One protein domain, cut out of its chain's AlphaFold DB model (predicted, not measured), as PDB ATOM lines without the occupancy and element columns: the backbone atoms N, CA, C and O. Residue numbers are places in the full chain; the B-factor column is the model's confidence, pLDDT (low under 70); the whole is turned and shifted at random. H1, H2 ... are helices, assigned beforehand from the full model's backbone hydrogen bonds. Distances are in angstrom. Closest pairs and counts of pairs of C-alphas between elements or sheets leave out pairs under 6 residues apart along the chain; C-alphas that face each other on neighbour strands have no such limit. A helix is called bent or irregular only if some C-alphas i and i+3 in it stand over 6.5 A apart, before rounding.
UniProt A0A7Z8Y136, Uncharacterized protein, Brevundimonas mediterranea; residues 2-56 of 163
ATOM      1  N   PRO A   2      38.515 -10.449  33.480       83.50
ATOM      2  CA  PRO A   2      39.284 -11.697  33.287       83.50
ATOM      3  C   PRO A   2      38.898 -12.478  32.024       83.50
ATOM      4  O   PRO A   2      39.770 -12.942  31.297       83.50
ATOM      5  N   LEU A   3      37.592 -12.555  31.729       88.81
ATOM      6  CA  LEU A   3      37.069 -13.309  30.587       88.81
ATOM      7  C   LEU A   3      37.558 -12.755  29.241       88.81
ATOM      8  O   LEU A   3      38.039 -13.513  28.413       88.81
ATOM      9  N   ALA A   4      37.510 -11.434  29.041       86.25
ATOM     10  CA  ALA A   4      37.994 -10.808  27.809       86.25
ATOM     11  C   ALA A   4      39.487 -11.088  27.563       86.25
ATOM     12  O   ALA A   4      39.874 -11.451  26.458       86.25
ATOM     13  N   ARG A   5      40.322 -10.998  28.607       89.44
ATOM     14  CA  ARG A   5      41.753 -11.330  28.503       89.44
ATOM     15  C   ARG A   5      41.986 -12.803  28.193       89.44
ATOM     16  O   ARG A   5      42.853 -13.116  27.387       89.44
ATOM     17  N   PHE A   6      41.223 -13.691  28.823       91.50
ATOM     18  CA  PHE A   6      41.285 -15.125  28.561       91.50
ATOM     19  C   PHE A   6      40.936 -15.448  27.101       91.50
ATOM     20  O   PHE A   6      41.697 -16.137  26.428       91.50
ATOM     21  N   LEU A   7      39.843 -14.875  26.591       93.00
ATOM     22  CA  LEU A   7      39.414 -15.059  25.205       93.00
ATOM     23  C   LEU A   7      40.443 -14.522  24.207       93.00
ATOM     24  O   LEU A   7      40.739 -15.204  23.233       93.00
ATOM     25  N   VAL A   8      41.032 -13.347  24.460       92.44
ATOM     26  CA  VAL A   8      42.109 -12.812  23.610       92.44
ATOM     27  C   VAL A   8      43.322 -13.741  23.632       92.44
ATOM     28  O   VAL A   8      43.815 -14.103  22.574       92.44
ATOM     29  N   ARG A   9      43.779 -14.200  24.802       89.44
ATOM     30  CA  ARG A   9      44.959 -15.080  24.899       89.44
ATOM     31  C   ARG A   9      44.785 -16.412  24.171       89.44
ATOM     32  O   ARG A   9      45.744 -16.901  23.587       89.44
ATOM     33  N   LEU A  10      43.585 -16.986  24.207       92.12
ATOM     34  CA  LEU A  10      43.298 -18.253  23.538       92.12
ATOM     35  C   LEU A  10      43.015 -18.067  22.042       92.12
ATOM     36  O   LEU A  10      43.488 -18.837  21.212       92.12
ATOM     37  N   GLY A  11      42.216 -17.057  21.704       93.88
ATOM     38  CA  GLY A  11      41.670 -16.876  20.363       93.88
ATOM     39  C   GLY A  11      42.537 -16.038  19.432       93.88
ATOM     40  O   GLY A  11      42.424 -16.208  18.224       93.88
ATOM     41  N   TYR A  12      43.400 -15.159  19.955       94.06
ATOM     42  CA  TYR A  12      44.143 -14.192  19.140       94.06
ATOM     43  C   TYR A  12      44.949 -14.875  18.038       94.06
ATOM     44  O   TYR A  12      44.657 -14.649  16.874       94.06
ATOM     45  N   ALA A  13      45.905 -15.742  18.376       92.44
ATOM     46  CA  ALA A  13      46.806 -16.331  17.386       92.44
ATOM     47  C   ALA A  13      46.080 -17.101  16.258       92.44
ATOM     48  O   ALA A  13      46.304 -16.768  15.093       92.44
ATOM     49  N   PRO A  14      45.188 -18.078  16.539       95.31
ATOM     50  CA  PRO A  14      44.529 -18.829  15.471       95.31
ATOM     51  C   PRO A  14      43.563 -17.967  14.646       95.31
ATOM     52  O   PRO A  14      43.534 -18.102  13.424       95.31
ATOM     53  N   VAL A  15      42.800 -17.064  15.277       96.00
ATOM     54  CA  VAL A  15      41.836 -16.203  14.563       96.00
ATOM     55  C   VAL A  15      42.558 -15.143  13.744       96.00
ATOM     56  O   VAL A  15      42.168 -14.881  12.610       96.00
ATOM     57  N   PHE A  16      43.622 -14.556  14.285       94.94
ATOM     58  CA  PHE A  16      44.456 -13.594  13.579       94.94
ATOM     59  C   PHE A  16      45.081 -14.239  12.346       94.94
ATOM     60  O   PHE A  16      44.894 -13.750  11.235       94.94
ATOM     61  N   PHE A  17      45.764 -15.371  12.529       92.44
ATOM     62  CA  PHE A  17      46.445 -16.054  11.439       92.44
ATOM     63  C   PHE A  17      45.461 -16.515  10.361       92.44
ATOM     64  O   PHE A  17      45.588 -16.113   9.207       92.44
ATOM     65  N   ALA A  18      44.442 -17.299  10.725       94.75
ATOM     66  CA  ALA A  18      43.484 -17.822   9.753       94.75
ATOM     67  C   ALA A  18      42.633 -16.708   9.120       94.75
ATOM     68  O   ALA A  18      42.342 -16.763   7.926       94.75
ATOM     69  N   GLY A  19      42.262 -15.687   9.896       96.88
ATOM     70  CA  GLY A  19      41.444 -14.568   9.438       96.88
ATOM     71  C   GLY A  19      42.168 -13.686   8.427       96.88
ATOM     72  O   GLY A  19      41.650 -13.467   7.334       96.88
ATOM     73  N   PHE A  20      43.375 -13.212   8.749       96.19
ATOM     74  CA  PHE A  20      44.143 -12.362   7.834       96.19
ATOM     75  C   PHE A  20      44.671 -13.143   6.628       96.19
ATOM     76  O   PHE A  20      44.621 -12.623   5.512       96.19
ATOM     77  N   LEU A  21      45.095 -14.399   6.809       93.62
ATOM     78  CA  LEU A  21      45.507 -15.248   5.691       93.62
ATOM     79  C   LEU A  21      44.332 -15.546   4.753       93.62
ATOM     80  O   LEU A  21      44.442 -15.357   3.544       93.62
ATOM     81  N   GLY A  22      43.187 -15.954   5.305       94.81
ATOM     82  CA  GLY A  22      41.975 -16.219   4.533       94.81
ATOM     83  C   GLY A  22      41.461 -14.974   3.811       94.81
ATOM     84  O   GLY A  22      41.065 -15.060   2.648       94.81
ATOM     85  N   ALA A  23      41.526 -13.803   4.453       96.50
ATOM     86  CA  ALA A  23      41.191 -12.531   3.821       96.50
ATOM     87  C   ALA A  23      42.132 -12.210   2.650       96.50
ATOM     88  O   ALA A  23      41.652 -11.855   1.577       96.50
ATOM     89  N   ALA A  24      43.447 -12.389   2.817       93.94
ATOM     90  CA  ALA A  24      44.426 -12.158   1.754       93.94
ATOM     91  C   ALA A  24      44.195 -13.088   0.551       93.94
ATOM     92  O   ALA A  24      44.147 -12.619  -0.586       93.94
ATOM     93  N   VAL A  25      43.979 -14.384   0.804       93.12
ATOM     94  CA  VAL A  25      43.648 -15.382  -0.229       93.12
ATOM     95  C   VAL A  25      42.355 -15.000  -0.948       93.12
ATOM     96  O   VAL A  25      42.331 -14.931  -2.171       93.12
ATOM     97  N   THR A  26      41.302 -14.657  -0.203       95.00
ATOM     98  CA  THR A  26      40.005 -14.267  -0.780       95.00
ATOM     99  C   THR A  26      40.116 -13.008  -1.641       95.00
ATOM    100  O   THR A  26      39.506 -12.936  -2.707       95.00
ATOM    101  N   LEU A  27      40.876 -12.002  -1.194       95.56
ATOM    102  CA  LEU A  27      41.131 -10.788  -1.972       95.56
ATOM    103  C   LEU A  27      41.848 -11.126  -3.282       95.56
ATOM    104  O   LEU A  27      41.426 -10.654  -4.338       95.56
ATOM    105  N   ALA A  28      42.874 -11.978  -3.227       91.56
ATOM    106  CA  ALA A  28      43.614 -12.409  -4.407       91.56
ATOM    107  C   ALA A  28      42.732 -13.192  -5.397       91.56
ATOM    108  O   ALA A  28      42.697 -12.852  -6.578       91.56
ATOM    109  N   GLU A  29      41.963 -14.181  -4.931       91.56
ATOM    110  CA  GLU A  29      41.079 -14.992  -5.789       91.56
ATOM    111  C   GLU A  29      39.974 -14.169  -6.453       91.56
ATOM    112  O   GLU A  29      39.572 -14.452  -7.580       91.56
ATOM    113  N   ARG A  30      39.488 -13.126  -5.773       95.06
ATOM    114  CA  ARG A  30      38.468 -12.216  -6.313       95.06
ATOM    115  C   ARG A  30      39.037 -11.142  -7.238       95.06
ATOM    116  O   ARG A  30      38.279 -10.285  -7.686       95.06
ATOM    117  N   GLY A  31      40.345 -11.153  -7.503       94.19
ATOM    118  CA  GLY A  31      41.000 -10.138  -8.325       94.19
ATOM    119  C   GLY A  31      40.924  -8.741  -7.708       94.19
ATOM    120  O   GLY A  31      40.841  -7.750  -8.436       94.19
ATOM    121  N   ALA A  32      40.907  -8.645  -6.374       96.19
ATOM    122  CA  ALA A  32      40.961  -7.361  -5.692       96.19
ATOM    123  C   ALA A  32      42.245  -6.613  -6.090       96.19
ATOM    124  O   ALA A  32      43.286  -7.229  -6.336       96.19
ATOM    125  N   PRO A  33      42.206  -5.275  -6.147       94.81
ATOM    126  CA  PRO A  33      43.372  -4.518  -6.559       94.81
ATOM    127  C   PRO A  33      44.531  -4.699  -5.557       94.81
ATOM    128  O   PRO A  33      44.282  -4.756  -4.347       94.81
ATOM    129  N   PRO A  34      45.803  -4.724  -6.008       88.38
ATOM    130  CA  PRO A  34      46.955  -5.024  -5.145       88.38
ATOM    131  C   PRO A  34      47.111  -4.111  -3.923       88.38
ATOM    132  O   PRO A  34      47.605  -4.546  -2.885       88.38
ATOM    133  N   TRP A  35      46.641  -2.860  -4.004       90.38
ATOM    134  CA  TRP A  35      46.670  -1.909  -2.884       90.38
ATOM    135  C   TRP A  35      45.808  -2.337  -1.687       90.38
ATOM    136  O   TRP A  35      45.982  -1.810  -0.589       90.38
ATOM    137  N   SER A  36      44.909  -3.310  -1.862       94.69
ATOM    138  CA  SER A  36      44.127  -3.886  -0.764       94.69
ATOM    139  C   SER A  36      44.987  -4.664   0.241       94.69
ATOM    140  O   SER A  36      44.643  -4.704   1.421       94.69
ATOM    141  N   LEU A  37      46.129  -5.223  -0.180       91.06
ATOM    142  CA  LEU A  37      47.012  -6.011   0.687       91.06
ATOM    143  C   LEU A  37      47.758  -5.149   1.724       91.06
ATOM    144  O   LEU A  37      47.712  -5.498   2.904       91.06
ATOM    145  N   PRO A  38      48.364  -3.995   1.371       89.88
ATOM    146  CA  PRO A  38      48.889  -3.056   2.367       89.88
ATOM    147  C   PRO A  38      47.841  -2.565   3.374       89.88
ATOM    148  O   PRO A  38      48.149  -2.399   4.553       89.88
ATOM    149  N   ILE A  39      46.590  -2.356   2.942       94.25
ATOM    150  CA  ILE A  39      45.497  -1.982   3.854       94.25
ATOM    151  C   ILE A  39      45.205  -3.128   4.826       94.25
ATOM    152  O   ILE A  39      45.087  -2.900   6.029       94.25
ATOM    153  N   LEU A  40      45.129  -4.361   4.320       95.19
ATOM    154  CA  LEU A  40      44.933  -5.551   5.143       95.19
ATOM    155  C   LEU A  40      46.073  -5.731   6.160       95.19
ATOM    156  O   LEU A  40      45.802  -6.033   7.320       95.19
ATOM    157  N   LEU A  41      47.323  -5.476   5.761       90.00
ATOM    158  CA  LEU A  41      48.479  -5.466   6.660       90.00
ATOM    159  C   LEU A  41      48.340  -4.395   7.752       90.00
ATOM    160  O   LEU A  41      48.547  -4.687   8.927       90.00
ATOM    161  N   GLY A  42      47.936  -3.171   7.393       92.06
ATOM    162  CA  GLY A  42      47.676  -2.102   8.361       92.06
ATOM    163  C   GLY A  42      46.593  -2.475   9.379       92.06
ATOM    164  O   GLY A  42      46.749  -2.218  10.575       92.06
ATOM    165  N   LEU A  43      45.531  -3.151   8.932       95.69
ATOM    166  CA  LEU A  43      44.499  -3.702   9.815       95.69
ATOM    167  C   LEU A  43      45.050  -4.810  10.722       95.69
ATOM    168  O   LEU A  43      44.710  -4.842  11.905       95.69
ATOM    169  N   ALA A  44      45.921  -5.682  10.211       93.50
ATOM    170  CA  ALA A  44      46.573  -6.726  11.000       93.50
ATOM    171  C   ALA A  44      47.430  -6.120  12.118       93.50
ATOM    172  O   ALA A  44      47.299  -6.493  13.284       93.50
ATOM    173  N   LEU A  45      48.231  -5.104  11.798       91.06
ATOM    174  CA  LEU A  45      49.007  -4.367  12.795       91.06
ATOM    175  C   LEU A  45      48.088  -3.723  13.840       91.06
ATOM    176  O   LEU A  45      48.302  -3.912  15.037       91.06
ATOM    177  N   ALA A  46      47.022  -3.037  13.415       93.12
ATOM    178  CA  ALA A  46      46.061  -2.418  14.329       93.12
ATOM    179  C   ALA A  46      45.414  -3.436  15.286       93.12
ATOM    180  O   ALA A  46      45.283  -3.162  16.480       93.12
ATOM    181  N   VAL A  47      45.058  -4.627  14.790       93.88
ATOM    182  CA  VAL A  47      44.526  -5.718  15.620       93.88
ATOM    183  C   VAL A  47      45.583  -6.250  16.593       93.88
ATOM    184  O   VAL A  47      45.241  -6.498  17.749       93.88
ATOM    185  N   SER A  48      46.852  -6.377  16.183       91.88
ATOM    186  CA  SER A  48      47.952  -6.757  17.088       91.88
ATOM    187  C   SER A  48      48.102  -5.759  18.234       91.88
ATOM    188  O   SER A  48      48.020  -6.141  19.400       91.88
ATOM    189  N   PHE A  49      48.190  -4.463  17.920       91.31
ATOM    190  CA  PHE A  49      48.286  -3.409  18.932       91.31
ATOM    191  C   PHE A  49      47.064  -3.372  19.857       91.31
ATOM    192  O   PHE A  49      47.199  -3.178  21.066       91.31
ATOM    193  N   ALA A  50      45.859  -3.583  19.322       92.50
ATOM    194  CA  ALA A  50      44.653  -3.672  20.138       92.50
ATOM    195  C   ALA A  50      44.701  -4.881  21.090       92.50
ATOM    196  O   ALA A  50      44.386  -4.741  22.274       92.50
ATOM    197  N   ALA A  51      45.134  -6.047  20.607       92.31
ATOM    198  CA  ALA A  51      45.282  -7.250  21.422       92.31
ATOM    199  C   ALA A  51      46.323  -7.057  22.540       92.31
ATOM    200  O   ALA A  51      46.045  -7.388  23.697       92.31
ATOM    201  N   GLU A  52      47.462  -6.436  22.225       91.69
ATOM    202  CA  GLU A  52      48.519  -6.078  23.181       91.69
ATOM    203  C   GLU A  52      48.009  -5.155  24.294       91.69
ATOM    204  O   GLU A  52      48.393  -5.312  25.455       91.69
ATOM    205  N   ARG A  53      47.106  -4.219  23.975       90.62
ATOM    206  CA  ARG A  53      46.494  -3.309  24.959       90.62
ATOM    207  C   ARG A  53      45.414  -3.983  25.803       90.62
ATOM    208  O   ARG A  53      45.298  -3.688  26.992       90.62
ATOM    209  N   LEU A  54      44.625  -4.879  25.214       92.31
ATOM    210  CA  LEU A  54      43.522  -5.563  25.898       92.31
ATOM    211  C   LEU A  54      44.014  -6.650  26.861       92.31
ATOM    212  O   LEU A  54      43.490  -6.785  27.975       92.31
ATOM    213  N   ALA A  55      45.013  -7.426  26.443       92.62
ATOM    214  CA  ALA A  55      45.518  -8.575  27.181       92.62
ATOM    215  C   ALA A  55      47.056  -8.639  27.159       92.62
ATOM    216  O   ALA A  55      47.606  -9.640  26.691       92.62
ATOM    217  N   PRO A  56      47.757  -7.623  27.701       91.31
ATOM    218  CA  PRO A  56      49.212  -7.635  27.728       91.31
ATOM    219  C   PRO A  56      49.741  -8.881  28.436       91.31
ATOM    220  O   PRO A  56      49.182  -9.336  29.447       91.31
TER     221      PRO A  56
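This is residues 2 to 56 of the 163 residues of an uncharacterized protein of Brevundimonas mediterranea (UniProt A0A7Z8Y136). A long helical hairpin: arm H1b of the bent helix H1 and the helix H2 run side by side in opposite directions, and the first arm, H1a, angles off at the end away from the loop. The printed part has 55 residues with two named helices, H1 then H2, and no named strand; the class is all helix. The whole is a loose rod, with a radius of gyration of the C-alphas of 13.0 A and spans of 42 by 16 by 10 A.

H1, residues 2 to 29, was assigned as one helix by its hydrogen bonds but is bent: C-alphas 10 and 13 are 7.3 A apart. Its arms, H1a, residues 2 to 10, and H1b, residues 13 to 29, stand at a steep tilt of 55 degrees. H1b and H2, residues 36 to 54, form a helical hairpin, opposite ways at a shallow tilt of 12 degrees. H2 touches H1b with residues 36 to 44 alone; the closest C-alphas, of Ala 24 and Leu 37, are 6.8 A apart. H2 touches H1a with residues 51 to 54 alone, at a steep tilt of 43 degrees; the closest C-alphas, of Arg 5 and Leu 54, are 6.6 A apart. Every O i to N i+4 pair is within hydrogen-bond range in H1a, H1b and H2.

H1b measures 23.9 A from C-alpha 13 to C-alpha 29 at (41.079, -14.992, -5.789). H1a measures 12.4 A, from C-alpha 2 at (39.284, -11.697, 33.287). H2 measures 26.7 A, ending with C-alpha 54 at (43.522, -5.563, 25.898).

The two C-alphas farthest apart, of Pro 2 and Gly 31, are 41.7 A apart. The link from H1 to H2 is short, with 6 residues. The printed part has no cut, and no printed residue has a pLDDT under 70.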